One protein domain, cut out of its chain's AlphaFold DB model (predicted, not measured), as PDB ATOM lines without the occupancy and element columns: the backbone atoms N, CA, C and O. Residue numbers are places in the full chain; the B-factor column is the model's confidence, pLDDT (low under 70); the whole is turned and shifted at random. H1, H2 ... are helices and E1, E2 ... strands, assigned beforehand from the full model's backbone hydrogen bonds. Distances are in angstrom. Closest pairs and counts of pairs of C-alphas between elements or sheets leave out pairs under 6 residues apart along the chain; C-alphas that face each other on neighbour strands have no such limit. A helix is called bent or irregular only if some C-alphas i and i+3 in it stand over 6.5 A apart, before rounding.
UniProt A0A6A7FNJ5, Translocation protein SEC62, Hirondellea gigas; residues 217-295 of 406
ATOM      1  N   SER A 217      85.207  50.073  96.619       90.56
ATOM      2  CA  SER A 217      83.987  50.612  96.003       90.56
ATOM      3  C   SER A 217      82.753  49.732  96.230       90.56
ATOM      4  O   SER A 217      81.661  50.248  96.456       90.56
ATOM      5  N   VAL A 218      82.914  48.403  96.218       90.31
ATOM      6  CA  VAL A 218      81.791  47.472  96.408       90.31
ATOM      7  C   VAL A 218      81.463  47.310  97.896       90.31
ATOM      8  O   VAL A 218      80.290  47.239  98.248       90.31
ATOM      9  N   ARG A 219      82.463  47.369  98.792       90.06
ATOM     10  CA  ARG A 219      82.219  47.466 100.247       90.06
ATOM     11  C   ARG A 219      81.422  48.726 100.606       90.06
ATOM     12  O   ARG A 219      80.481  48.638 101.390       90.06
ATOM     13  N   VAL A 220      81.738  49.866  99.986       91.31
ATOM     14  CA  VAL A 220      80.957  51.110 100.118       91.31
ATOM     15  C   VAL A 220      79.535  50.949  99.559       91.31
ATOM     16  O   VAL A 220      78.578  51.364 100.210       91.31
ATOM     17  N   GLY A 221      79.367  50.285  98.411       91.94
ATOM     18  CA  GLY A 221      78.048  49.970  97.849       91.94
ATOM     19  C   GLY A 221      77.175  49.111  98.776       91.94
ATOM     20  O   GLY A 221      76.024  49.461  99.029       91.94
ATOM     21  N   VAL A 222      77.728  48.032  99.344       91.50
ATOM     22  CA  VAL A 222      77.026  47.174 100.319       91.50
ATOM     23  C   VAL A 222      76.689  47.938 101.599       91.50
ATOM     24  O   VAL A 222      75.591  47.775 102.123       91.50
ATOM     25  N   TYR A 223      77.583  48.807 102.081       91.75
ATOM     26  CA  TYR A 223      77.306  49.665 103.234       91.75
ATOM     27  C   TYR A 223      76.103  50.586 102.981       91.75
ATOM     28  O   TYR A 223      75.156  50.573 103.766       91.75
ATOM     29  N   TYR A 224      76.078  51.324 101.865       95.50
ATOM     30  CA  TYR A 224      74.935  52.182 101.535       95.50
ATOM     31  C   TYR A 224      73.643  51.390 101.308       95.50
ATOM     32  O   TYR A 224      72.590  51.822 101.769       95.50
ATOM     33  N   LEU A 225      73.710  50.214 100.674       93.31
ATOM     34  CA  LEU A 225      72.551  49.332 100.506       93.31
ATOM     35  C   LEU A 225      72.023  48.816 101.857       93.31
ATOM     36  O   LEU A 225      70.814  48.789 102.071       93.31
ATOM     37  N   SER A 226      72.914  48.471 102.790       93.19
ATOM     38  CA  SER A 226      72.555  48.057 104.151       93.19
ATOM     39  C   SER A 226      71.935  49.202 104.955       93.19
ATOM     40  O   SER A 226      70.950  48.982 105.657       93.19
ATOM     41  N   VAL A 227      72.473  50.422 104.851       95.88
ATOM     42  CA  VAL A 227      71.905  51.619 105.495       95.88
ATOM     43  C   VAL A 227      70.542  51.969 104.893       95.88
ATOM     44  O   VAL A 227      69.613  52.270 105.639       95.88
ATOM     45  N   ALA A 228      70.378  51.862 103.571       96.00
ATOM     46  CA  ALA A 228      69.095  52.066 102.900       96.00
ATOM     47  C   ALA A 228      68.052  51.016 103.319       96.00
ATOM     48  O   ALA A 228      66.921  51.377 103.637       96.00
ATOM     49  N   ALA A 229      68.430  49.735 103.396       94.88
ATOM     50  CA  ALA A 229      67.553  48.662 103.861       94.88
ATOM     51  C   ALA A 229      67.162  48.824 105.342       94.88
ATOM     52  O   ALA A 229      65.994  48.655 105.691       94.88
ATOM     53  N   ALA A 230      68.104  49.212 106.209       94.56
ATOM     54  CA  ALA A 230      67.832  49.497 107.618       94.56
ATOM     55  C   ALA A 230      66.935  50.735 107.799       94.56
ATOM     56  O   ALA A 230      66.005  50.706 108.603       94.56
ATOM     57  N   GLY A 231      67.165  51.800 107.022       95.31
ATOM     58  CA  GLY A 231      66.318  52.994 107.003       95.31
ATOM     59  C   GLY A 231      64.901  52.701 106.502       95.31
ATOM     60  O   GLY A 231      63.931  53.144 107.112       95.31
ATOM     61  N   PHE A 232      64.769  51.889 105.451       91.81
ATOM     62  CA  PHE A 232      63.482  51.413 104.943       91.81
ATOM     63  C   PHE A 232      62.734  50.555 105.978       91.81
ATOM     64  O   PHE A 232      61.557  50.795 106.240       91.81
ATOM     65  N   LEU A 233      63.416  49.614 106.639       90.69
ATOM     66  CA  LEU A 233      62.830  48.811 107.717       90.69
ATOM     67  C   LEU A 233      62.394  49.684 108.908       90.69
ATOM     68  O   LEU A 233      61.297  49.504 109.438       90.69
ATOM     69  N   GLY A 234      63.210  50.673 109.284       93.38
ATOM     70  CA  GLY A 234      62.867  51.667 110.302       93.38
ATOM     71  C   GLY A 234      61.666  52.536 109.911       93.38
ATOM     72  O   GLY A 234      60.837  52.850 110.764       93.38
ATOM     73  N   PHE A 235      61.518  52.877 108.629       90.06
ATOM     74  CA  PHE A 235      60.363  53.607 108.099       90.06
ATOM     75  C   PHE A 235      59.072  52.780 108.182       90.06
ATOM     76  O   PHE A 235      58.076  53.269 108.714       90.06
ATOM     77  N   ILE A 236      59.094  51.509 107.760       87.69
ATOM     78  CA  ILE A 236      57.945  50.595 107.900       87.69
ATOM     79  C   ILE A 236      57.560  50.413 109.379       87.69
ATOM     80  O   ILE A 236      56.382  50.511 109.728       87.69
ATOM     81  N   LEU A 237      58.542  50.230 110.270       88.25
ATOM     82  CA  LEU A 237      58.302  50.147 111.714       88.25
ATOM     83  C   LEU A 237      57.703  51.450 112.275       88.25
ATOM     84  O   LEU A 237      56.773  51.409 113.079       88.25
ATOM     85  N   SER A 238      58.183  52.608 111.812       88.94
ATOM     86  CA  SER A 238      57.664  53.920 112.213       88.94
ATOM     87  C   SER A 238      56.211  54.114 111.774       88.94
ATOM     88  O   SER A 238      55.395  54.582 112.566       88.94
ATOM     89  N   LEU A 239      55.843  53.687 110.561       84.62
ATOM     90  CA  LEU A 239      54.451  53.685 110.098       84.62
ATOM     91  C   LEU A 239      53.555  52.767 110.945       84.62
ATOM     92  O   LEU A 239      52.428  53.149 111.267       84.62
ATOM     93  N   ALA A 240      54.047  51.597 111.363       84.31
ATOM     94  CA  ALA A 240      53.311  50.705 112.261       84.31
ATOM     95  C   ALA A 240      53.073  51.334 113.651       84.31
ATOM     96  O   ALA A 240      51.975  51.215 114.202       84.31
ATOM     97  N   VAL A 241      54.054  52.068 114.193       87.50
ATOM     98  CA  VAL A 241      53.893  52.840 115.439       87.50
ATOM     99  C   VAL A 241      52.906  53.998 115.251       87.50
ATOM    100  O   VAL A 241      52.017  54.172 116.082       87.50
ATOM    101  N   ILE A 242      52.989  54.749 114.147       86.38
ATOM    102  CA  ILE A 242      52.054  55.846 113.834       86.38
ATOM    103  C   ILE A 242      50.614  55.322 113.727       86.38
ATOM    104  O   ILE A 242      49.715  55.894 114.340       86.38
ATOM    105  N   ARG A 243      50.388  54.196 113.038       83.62
ATOM    106  CA  ARG A 243      49.093  53.489 112.972       83.62
ATOM    107  C   ARG A 243      48.535  53.179 114.365       83.62
ATOM    108  O   ARG A 243      47.353  53.414 114.606       83.62
ATOM    109  N   PHE A 244      49.372  52.702 115.290       82.69
ATOM    110  CA  PHE A 244      48.961  52.421 116.669       82.69
ATOM    111  C   PHE A 244      48.656  53.695 117.474       82.69
ATOM    112  O   PHE A 244      47.630  53.759 118.150       82.69
ATOM    113  N   VAL A 245      49.486  54.738 117.364       86.31
ATOM    114  CA  VAL A 245      49.267  56.031 118.042       86.31
ATOM    115  C   VAL A 245      47.990  56.714 117.544       86.31
ATOM    116  O   VAL A 245      47.195  57.185 118.353       86.31
ATOM    117  N   VAL A 246      47.743  56.712 116.232       83.19
ATOM    118  CA  VAL A 246      46.513  57.248 115.627       83.19
ATOM    119  C   VAL A 246      45.281  56.467 116.099       83.19
ATOM    120  O   VAL A 246      44.282  57.082 116.476       83.19
ATOM    121  N   PHE A 247      45.358  55.131 116.157       80.56
ATOM    122  CA  PHE A 247      44.291  54.301 116.725       80.56
ATOM    123  C   PHE A 247      44.019  54.650 118.198       80.56
ATOM    124  O   PHE A 247      42.861  54.837 118.564       80.56
ATOM    125  N   LEU A 248      45.058  54.805 119.032       81.88
ATOM    126  CA  LEU A 248      44.907  55.189 120.442       81.88
ATOM    127  C   LEU A 248      44.275  56.574 120.614       81.88
ATOM    128  O   LEU A 248      43.330  56.709 121.389       81.88
ATOM    129  N   ILE A 249      44.758  57.592 119.892       83.50
ATOM    130  CA  ILE A 249      44.222  58.963 119.963       83.50
ATOM    131  C   ILE A 249      42.727  58.960 119.629       83.50
ATOM    132  O   ILE A 249      41.919  59.508 120.378       83.50
ATOM    133  N   ILE A 250      42.346  58.292 118.539       80.38
ATOM    134  CA  ILE A 250      40.950  58.225 118.103       80.38
ATOM    135  C   ILE A 250      40.112  57.399 119.078       80.38
ATOM    136  O   ILE A 250      39.010  57.822 119.417       80.38
ATOM    137  N   TRP A 251      40.624  56.278 119.592       78.56
ATOM    138  CA  TRP A 251      39.934  55.459 120.591       78.56
ATOM    139  C   TRP A 251      39.652  56.236 121.889       78.56
ATOM    140  O   TRP A 251      38.525  56.182 122.383       78.56
ATOM    141  N   VAL A 252      40.619  57.016 122.392       81.75
ATOM    142  CA  VAL A 252      40.448  57.876 123.579       81.75
ATOM    143  C   VAL A 252      39.435  58.993 123.314       81.75
ATOM    144  O   VAL A 252      38.448  59.097 124.040       81.75
ATOM    145  N   LEU A 253      39.630  59.794 122.256       79.00
ATOM    146  CA  LEU A 253      38.738  60.917 121.923       79.00
ATOM    147  C   LEU A 253      37.296  60.466 121.627       79.00
ATOM    148  O   LEU A 253      36.350  61.208 121.872       79.00
ATOM    149  N   SER A 254      37.123  59.237 121.137       72.69
ATOM    150  CA  SER A 254      35.824  58.662 120.768       72.69
ATOM    151  C   SER A 254      35.126  57.884 121.891       72.69
ATOM    152  O   SER A 254      34.099  57.253 121.628       72.69
ATOM    153  N   MET A 255      35.702  57.819 123.100       68.75
ATOM    154  CA  MET A 255      35.273  56.896 124.169       68.75
ATOM    155  C   MET A 255      35.058  55.453 123.654       68.75
ATOM    156  O   MET A 255      34.056  54.802 123.947       68.75
ATOM    157  N   GLY A 256      35.968  54.972 122.801       63.78
ATOM    158  CA  GLY A 256      35.935  53.636 122.198       63.78
ATOM    159  C   GLY A 256      34.909  53.402 121.076       63.78
ATOM    160  O   GLY A 256      34.899  52.314 120.504       63.78
ATOM    161  N   ARG A 257      34.072  54.388 120.714       59.12
ATOM    162  CA  ARG A 257      32.961  54.227 119.745       59.12
ATOM    163  C   ARG A 257      33.363  54.257 118.264       59.12
ATOM    164  O   ARG A 257      32.532  53.989 117.402       59.12
ATOM    165  N   HIS A 258      34.607  54.600 117.945       61.09
ATOM    166  CA  HIS A 258      35.120  54.668 116.573       61.09
ATOM    167  C   HIS A 258      36.448  53.904 116.499       61.09
ATOM    168  O   HIS A 258      37.255  53.964 117.431       61.09
ATOM    169  N   HIS A 259      36.681  53.170 115.412       65.19
ATOM    170  CA  HIS A 259      37.922  52.444 115.148       65.19
ATOM    171  C   HIS A 259      38.451  52.848 113.767       65.19
ATOM    172  O   HIS A 259      37.971  52.378 112.735       65.19
ATOM    173  N   LEU A 260      39.439  53.746 113.753       69.88
ATOM    174  CA  LEU A 260      40.153  54.138 112.542       69.88
ATOM    175  C   LEU A 260      41.374  53.236 112.355       69.88
ATOM    176  O   LEU A 260      42.244  53.175 113.222       69.88
ATOM    177  N   TRP A 261      41.453  52.573 111.204       67.69
ATOM    178  CA  TRP A 261      42.589  51.751 110.804       67.69
ATOM    179  C   TRP A 261      43.333  52.456 109.669       67.69
ATOM    180  O   TRP A 261      42.943  52.375 108.505       67.69
ATOM    181  N   LEU A 262      44.401  53.179 110.011       60.84
ATOM    182  CA  LEU A 262      45.307  53.781 109.032       60.84
ATOM    183  C   LEU A 262      46.159  52.674 108.388       60.84
ATOM    184  O   LEU A 262      46.741  51.869 109.118       60.84
ATOM    185  N   LEU A 263      46.227  52.633 107.053       63.72
ATOM    186  CA  LEU A 263      46.939  51.623 106.254       63.72
ATOM    187  C   LEU A 263      46.584  50.166 106.650       63.72
ATOM    188  O   LEU A 263      47.448  49.456 107.169       63.72
ATOM    189  N   PRO A 264      45.321  49.698 106.490       61.22
ATOM    190  CA  PRO A 264      44.883  48.334 106.838       61.22
ATOM    191  C   PRO A 264      45.889  47.247 106.428       61.22
ATOM    192  O   PRO A 264      46.325  46.492 107.299       61.22
ATOM    193  N   ASN A 265      46.327  47.290 105.168       65.69
ATOM    194  CA  ASN A 265      47.108  46.265 104.474       65.69
ATOM    195  C   ASN A 265      48.625  46.276 104.777       65.69
ATOM    196  O   ASN A 265      49.358  45.451 104.236       65.69
ATOM    197  N   LEU A 266      49.132  47.194 105.614       65.38
ATOM    198  CA  LEU A 266      50.581  47.373 105.849       65.38
ATOM    199  C   LEU A 266      51.271  46.133 106.454       65.38
ATOM    200  O   LEU A 266      52.489  45.999 106.383       65.38
ATOM    201  N   THR A 267      50.492  45.247 107.075       62.25
ATOM    202  CA  THR A 267      50.946  44.007 107.725       62.25
ATOM    203  C   THR A 267      50.134  42.793 107.263       62.25
ATOM    204  O   THR A 267      49.909  41.871 108.045       62.25
ATOM    205  N   GLU A 268      49.615  42.832 106.037       71.69
ATOM    206  CA  GLU A 268      48.902  41.728 105.385       71.69
ATOM    207  C   GLU A 268      49.776  41.157 104.254       71.69
ATOM    208  O   GLU A 268      50.651  41.860 103.748       71.69
ATOM    209  N   ASP A 269      49.560  39.897 103.862       54.06
ATOM    210  CA  ASP A 269      50.389  39.163 102.887       54.06
ATOM    211  C   ASP A 269      50.144  39.613 101.425       54.06
ATOM    212  O   ASP A 269      49.876  38.817 100.523       54.06
ATOM    213  N   VAL A 270      50.228  40.923 101.185       65.31
ATOM    214  CA  VAL A 270      50.062  41.579  99.884       65.31
ATOM    215  C   VAL A 270      51.355  42.274  99.458       65.31
ATOM    216  O   VAL A 270      52.109  42.795 100.278       65.31
ATOM    217  N   GLY A 271      51.629  42.290  98.150       66.81
ATOM    218  CA  GLY A 271      52.855  42.884  97.611       66.81
ATOM    219  C   GLY A 271      52.959  44.389  97.882       66.81
ATOM    220  O   GLY A 271      51.953  45.089  97.836       66.81
ATOM    221  N   PHE A 272      54.189  44.876  98.087       70.88
ATOM    222  CA  PHE A 272      54.563  46.236  98.525       70.88
ATOM    223  C   PHE A 272      53.595  47.375  98.149       70.88
ATOM    224  O   PHE A 272      53.166  48.119  99.024       70.88
ATOM    225  N   PHE A 273      53.217  47.526  96.875       69.69
ATOM    226  CA  PHE A 273      52.326  48.612  96.438       69.69
ATOM    227  C   PHE A 273      50.884  48.493  96.971       69.69
ATOM    228  O   PHE A 273      50.258  49.507  97.270       69.69
ATOM    229  N   ALA A 274      50.369  47.273  97.148       67.38
ATOM    230  CA  ALA A 274      49.057  47.007  97.740       67.38
ATOM    231  C   ALA A 274      49.051  47.147  99.276       67.38
ATOM    232  O   ALA A 274      47.990  47.326  99.872       67.38
ATOM    233  N   SER A 275      50.221  47.127  99.924       72.19
ATOM    234  CA  SER A 275      50.363  47.376 101.366       72.19
ATOM    235  C   SER A 275      50.028  48.830 101.752       72.19
ATOM    236  O   SER A 275      49.691  49.095 102.906       72.19
ATOM    237  N   PHE A 276      50.087  49.771 100.795       67.75
ATOM    238  CA  PHE A 276      49.816  51.203 101.010       67.75
ATOM    239  C   PHE A 276      48.428  51.678 100.554       67.75
ATOM    240  O   PHE A 276      48.122  52.865 100.686       67.75
ATOM    241  N   TRP A 277      47.576  50.787 100.034       62.38
ATOM    242  CA  TRP A 277      46.262  51.155  99.504       62.38
ATOM    243  C   TRP A 277      45.178  50.134  99.892       62.38
ATOM    244  O   TRP A 277      45.369  48.949  99.631       62.38
ATOM    245  N   PRO A 278      44.021  50.548 100.450       59.19
ATOM    246  CA  PRO A 278      43.606  51.926 100.722       59.19
ATOM    247  C   PRO A 278      44.351  52.544 101.916       59.19
ATOM    248  O   PRO A 278      44.798  51.848 102.824       59.19
ATOM    249  N   LEU A 279      44.459  53.875 101.935       60.66
ATOM    250  CA  LEU A 279      45.236  54.604 102.945       60.66
ATOM    251  C   LEU A 279      44.603  54.564 104.355       60.66
ATOM    252  O   LEU A 279      45.294  54.723 105.360       60.66
ATOM    253  N   TYR A 280      43.287  54.362 104.439       64.75
ATOM    254  CA  TYR A 280      42.476  54.475 105.655       64.75
ATOM    255  C   TYR A 280      41.205  53.622 105.519       64.75
ATOM    256  O   TYR A 280      40.538  53.665 104.489       64.75
ATOM    257  N   HIS A 281      40.862  52.873 106.571       66.31
ATOM    258  CA  HIS A 281      39.558  52.233 106.752       66.31
ATOM    259  C   HIS A 281      38.876  52.724 108.044       66.31
ATOM    260  O   HIS A 281      39.509  52.825 109.098       66.31
ATOM    261  N   TYR A 282      37.569  52.992 107.974       67.31
ATOM    262  CA  TYR A 282      36.749  53.499 109.079       67.31
ATOM    263  C   TYR A 282      35.740  52.449 109.545       67.31
ATOM    264  O   TYR A 282      34.944  51.965 108.747       67.31
ATOM    265  N   GLU A 283      35.719  52.130 110.840       60.38
ATOM    266  CA  GLU A 283      34.640  51.341 111.439       60.38
ATOM    267  C   GLU A 283      33.980  52.127 112.586       60.38
ATOM    268  O   GLU A 283      34.592  52.383 113.627       60.38
ATOM    269  N   TYR A 284      32.712  52.509 112.412       55.53
ATOM    270  CA  TYR A 284      31.916  53.140 113.468       55.53
ATOM    271  C   TYR A 284      31.248  52.073 114.346       55.53
ATOM    272  O   TYR A 284      30.343  51.359 113.914       55.53
ATOM    273  N   ARG A 285      31.664  51.985 115.613       56.47
ATOM    274  CA  ARG A 285      31.107  51.088 116.638       56.47
ATOM    275  C   ARG A 285      30.040  51.815 117.464       56.47
ATOM    276  O   ARG A 285      30.136  51.948 118.683       56.47
ATOM    277  N   GLY A 286      29.011  52.292 116.765       57.19
ATOM    278  CA  GLY A 286      27.786  52.834 117.356       57.19
ATOM    279  C   GLY A 286      26.796  51.760 117.837       57.19
ATOM    280  O   GLY A 286      27.027  50.557 117.707       57.19
ATOM    281  N   ALA A 287      25.649  52.217 118.354       52.09
ATOM    282  CA  ALA A 287      24.613  51.390 118.992       52.09
ATOM    283  C   ALA A 287      24.009  50.277 118.104       52.09
ATOM    284  O   ALA A 287      23.386  49.340 118.611       52.09
ATOM    285  N   ASP A 288      24.197  50.332 116.786       51.72
ATOM    286  CA  ASP A 288      23.706  49.301 115.871       51.72
ATOM    287  C   ASP A 288      24.518  47.995 115.910       51.72
ATOM    288  O   ASP A 288      24.007  46.947 115.503       51.72
ATOM    289  N   PHE A 289      25.723  47.990 116.496       52.12
ATOM    290  CA  PHE A 289      26.485  46.750 116.691       52.12
ATOM    291  C   PHE A 289      25.809  45.819 117.720       52.12
ATOM    292  O   PHE A 289      25.662  44.618 117.473       52.12
ATOM    293  N   ASP A 290      25.276  46.364 118.820       50.12
ATOM    294  CA  ASP A 290      24.473  45.602 119.791       50.12
ATOM    295  C   ASP A 290      23.095  45.202 119.235       50.12
ATOM    296  O   ASP A 290      22.559  44.138 119.568       50.12
ATOM    297  N   ARG A 291      22.539  45.980 118.296       50.72
ATOM    298  CA  ARG A 291      21.336  45.593 117.536       50.72
ATOM    299  C   ARG A 291      21.604  44.422 116.577       50.72
ATOM    300  O   ARG A 291      20.788  43.498 116.525       50.72
ATOM    301  N   LYS A 292      22.748  44.378 115.872       49.22
ATOM    302  CA  LYS A 292      23.156  43.199 115.070       49.22
ATOM    303  C   LYS A 292      23.467  41.983 115.972       49.22
ATOM    304  O   LYS A 292      23.132  40.858 115.599       49.22
ATOM    305  N   LYS A 293      23.994  42.183 117.191       49.09
ATOM    306  CA  LYS A 293      24.255  41.108 118.176       49.09
ATOM    307  C   LYS A 293      22.969  40.502 118.763       49.09
ATOM    308  O   LYS A 293      22.806  39.283 118.752       49.09
ATOM    309  N   SER A 294      22.027  41.331 119.216       45.25
ATOM    310  CA  SER A 294      20.763  40.886 119.832       45.25
ATOM    311  C   SER A 294      19.832  40.144 118.860       45.25
ATOM    312  O   SER A 294      19.242  39.127 119.236       45.25
ATOM    313  N   LYS A 295      19.761  40.557 117.584       46.31
ATOM    314  CA  LYS A 295      18.975  39.848 116.551       46.31
ATOM    315  C   LYS A 295      19.434  38.400 116.308       46.31
ATOM    316  O   LYS A 295      18.612  37.571 115.924       46.31
TER     317      LYS A 295
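This is residues 217 to 295 of the 406 residues of the protein "Translocation protein SEC62" of Hirondellea gigas (UniProt A0A6A7FNJ5). One long helix, H1, makes most of the length of a rod; the chain then turns and folds back, so that strand E1 runs beside the last part of H1, and E2 pairs with E1 on the side away from H1. The first half of H1, residues 217 to 235, sticks out at one end, and the small helix H3 sticks out at the other; the short helix H2 and the loop of residues 268 to 279 lie between E1 and E2 along the chain. The printed part has 79 residues, with three named helices and two named strands in the order H1, E1, H2, E2, H3; the sheet, E1 - E2, is antiparallel and the class is mostly helix. The whole is extended, with a radius of gyration of the C-alphas of 18.7 A and spans of 68 by 25 by 16 A.

Begin with H1, residues 217 to 253, and go to its residues 239 to 252, which have 29 pairs of C-alphas within 10 A of E1, residues 258 to 262. Their closest C-alphas are those of Arg 243 and Leu 262, 5.5 A apart. Next look at H2, residues 264 to 267, which is close to H1 but not clearly touching: the closest C-alphas, of Ala 240 and Leu 266, are 7.7 A apart. H2 is irregular, with C-alphas 264 and 267 7.5 A apart. E2, residues 280 to 284, is the antiparallel neighbour of E1, at 169 degrees between their directions; find N 259 and O 283 at 2.9 A, and N 283 and O 259 at 3.0 A, within hydrogen-bond range. E2 and H1 are apart. The closest C-alphas of H2 and E2 are those of Pro 264 and His 281, 6.6 A apart. H3, residues 288 to 295, stands free and is apart from H1, E1 and H2. In H1 and H3 every O i to N i+4 pair is within hydrogen-bond range; H2 is too short for such a pair, and its one O i to N i+3 pair is not within range.

Find C-alpha 217 at (83.987, 50.612, 96.003); from there H1 runs 53.2 A to C-alpha 253 at (38.738, 60.917, 121.923). E1 then covers 12.7 A, H2 7.5 A, E2 13.2 A and H3 10.6 A, to C-alpha 295 at (18.975, 39.848, 116.551).

The two C-alphas farthest apart are those of Ser 217 and Lys 295, 69.0 A. Without the free stretches 217 to 235 and 288 to 295, the body spans 36 by 22 by 14 A. The printed part has no cut; the link from H2 to E2, 12 residues, is long, and the other three are tight. The mean pLDDT of the printed part is 73.9; look for values under 70 at 38 residues, among them 255 to 267 and 276 to 295, with a mean of 49 in H3.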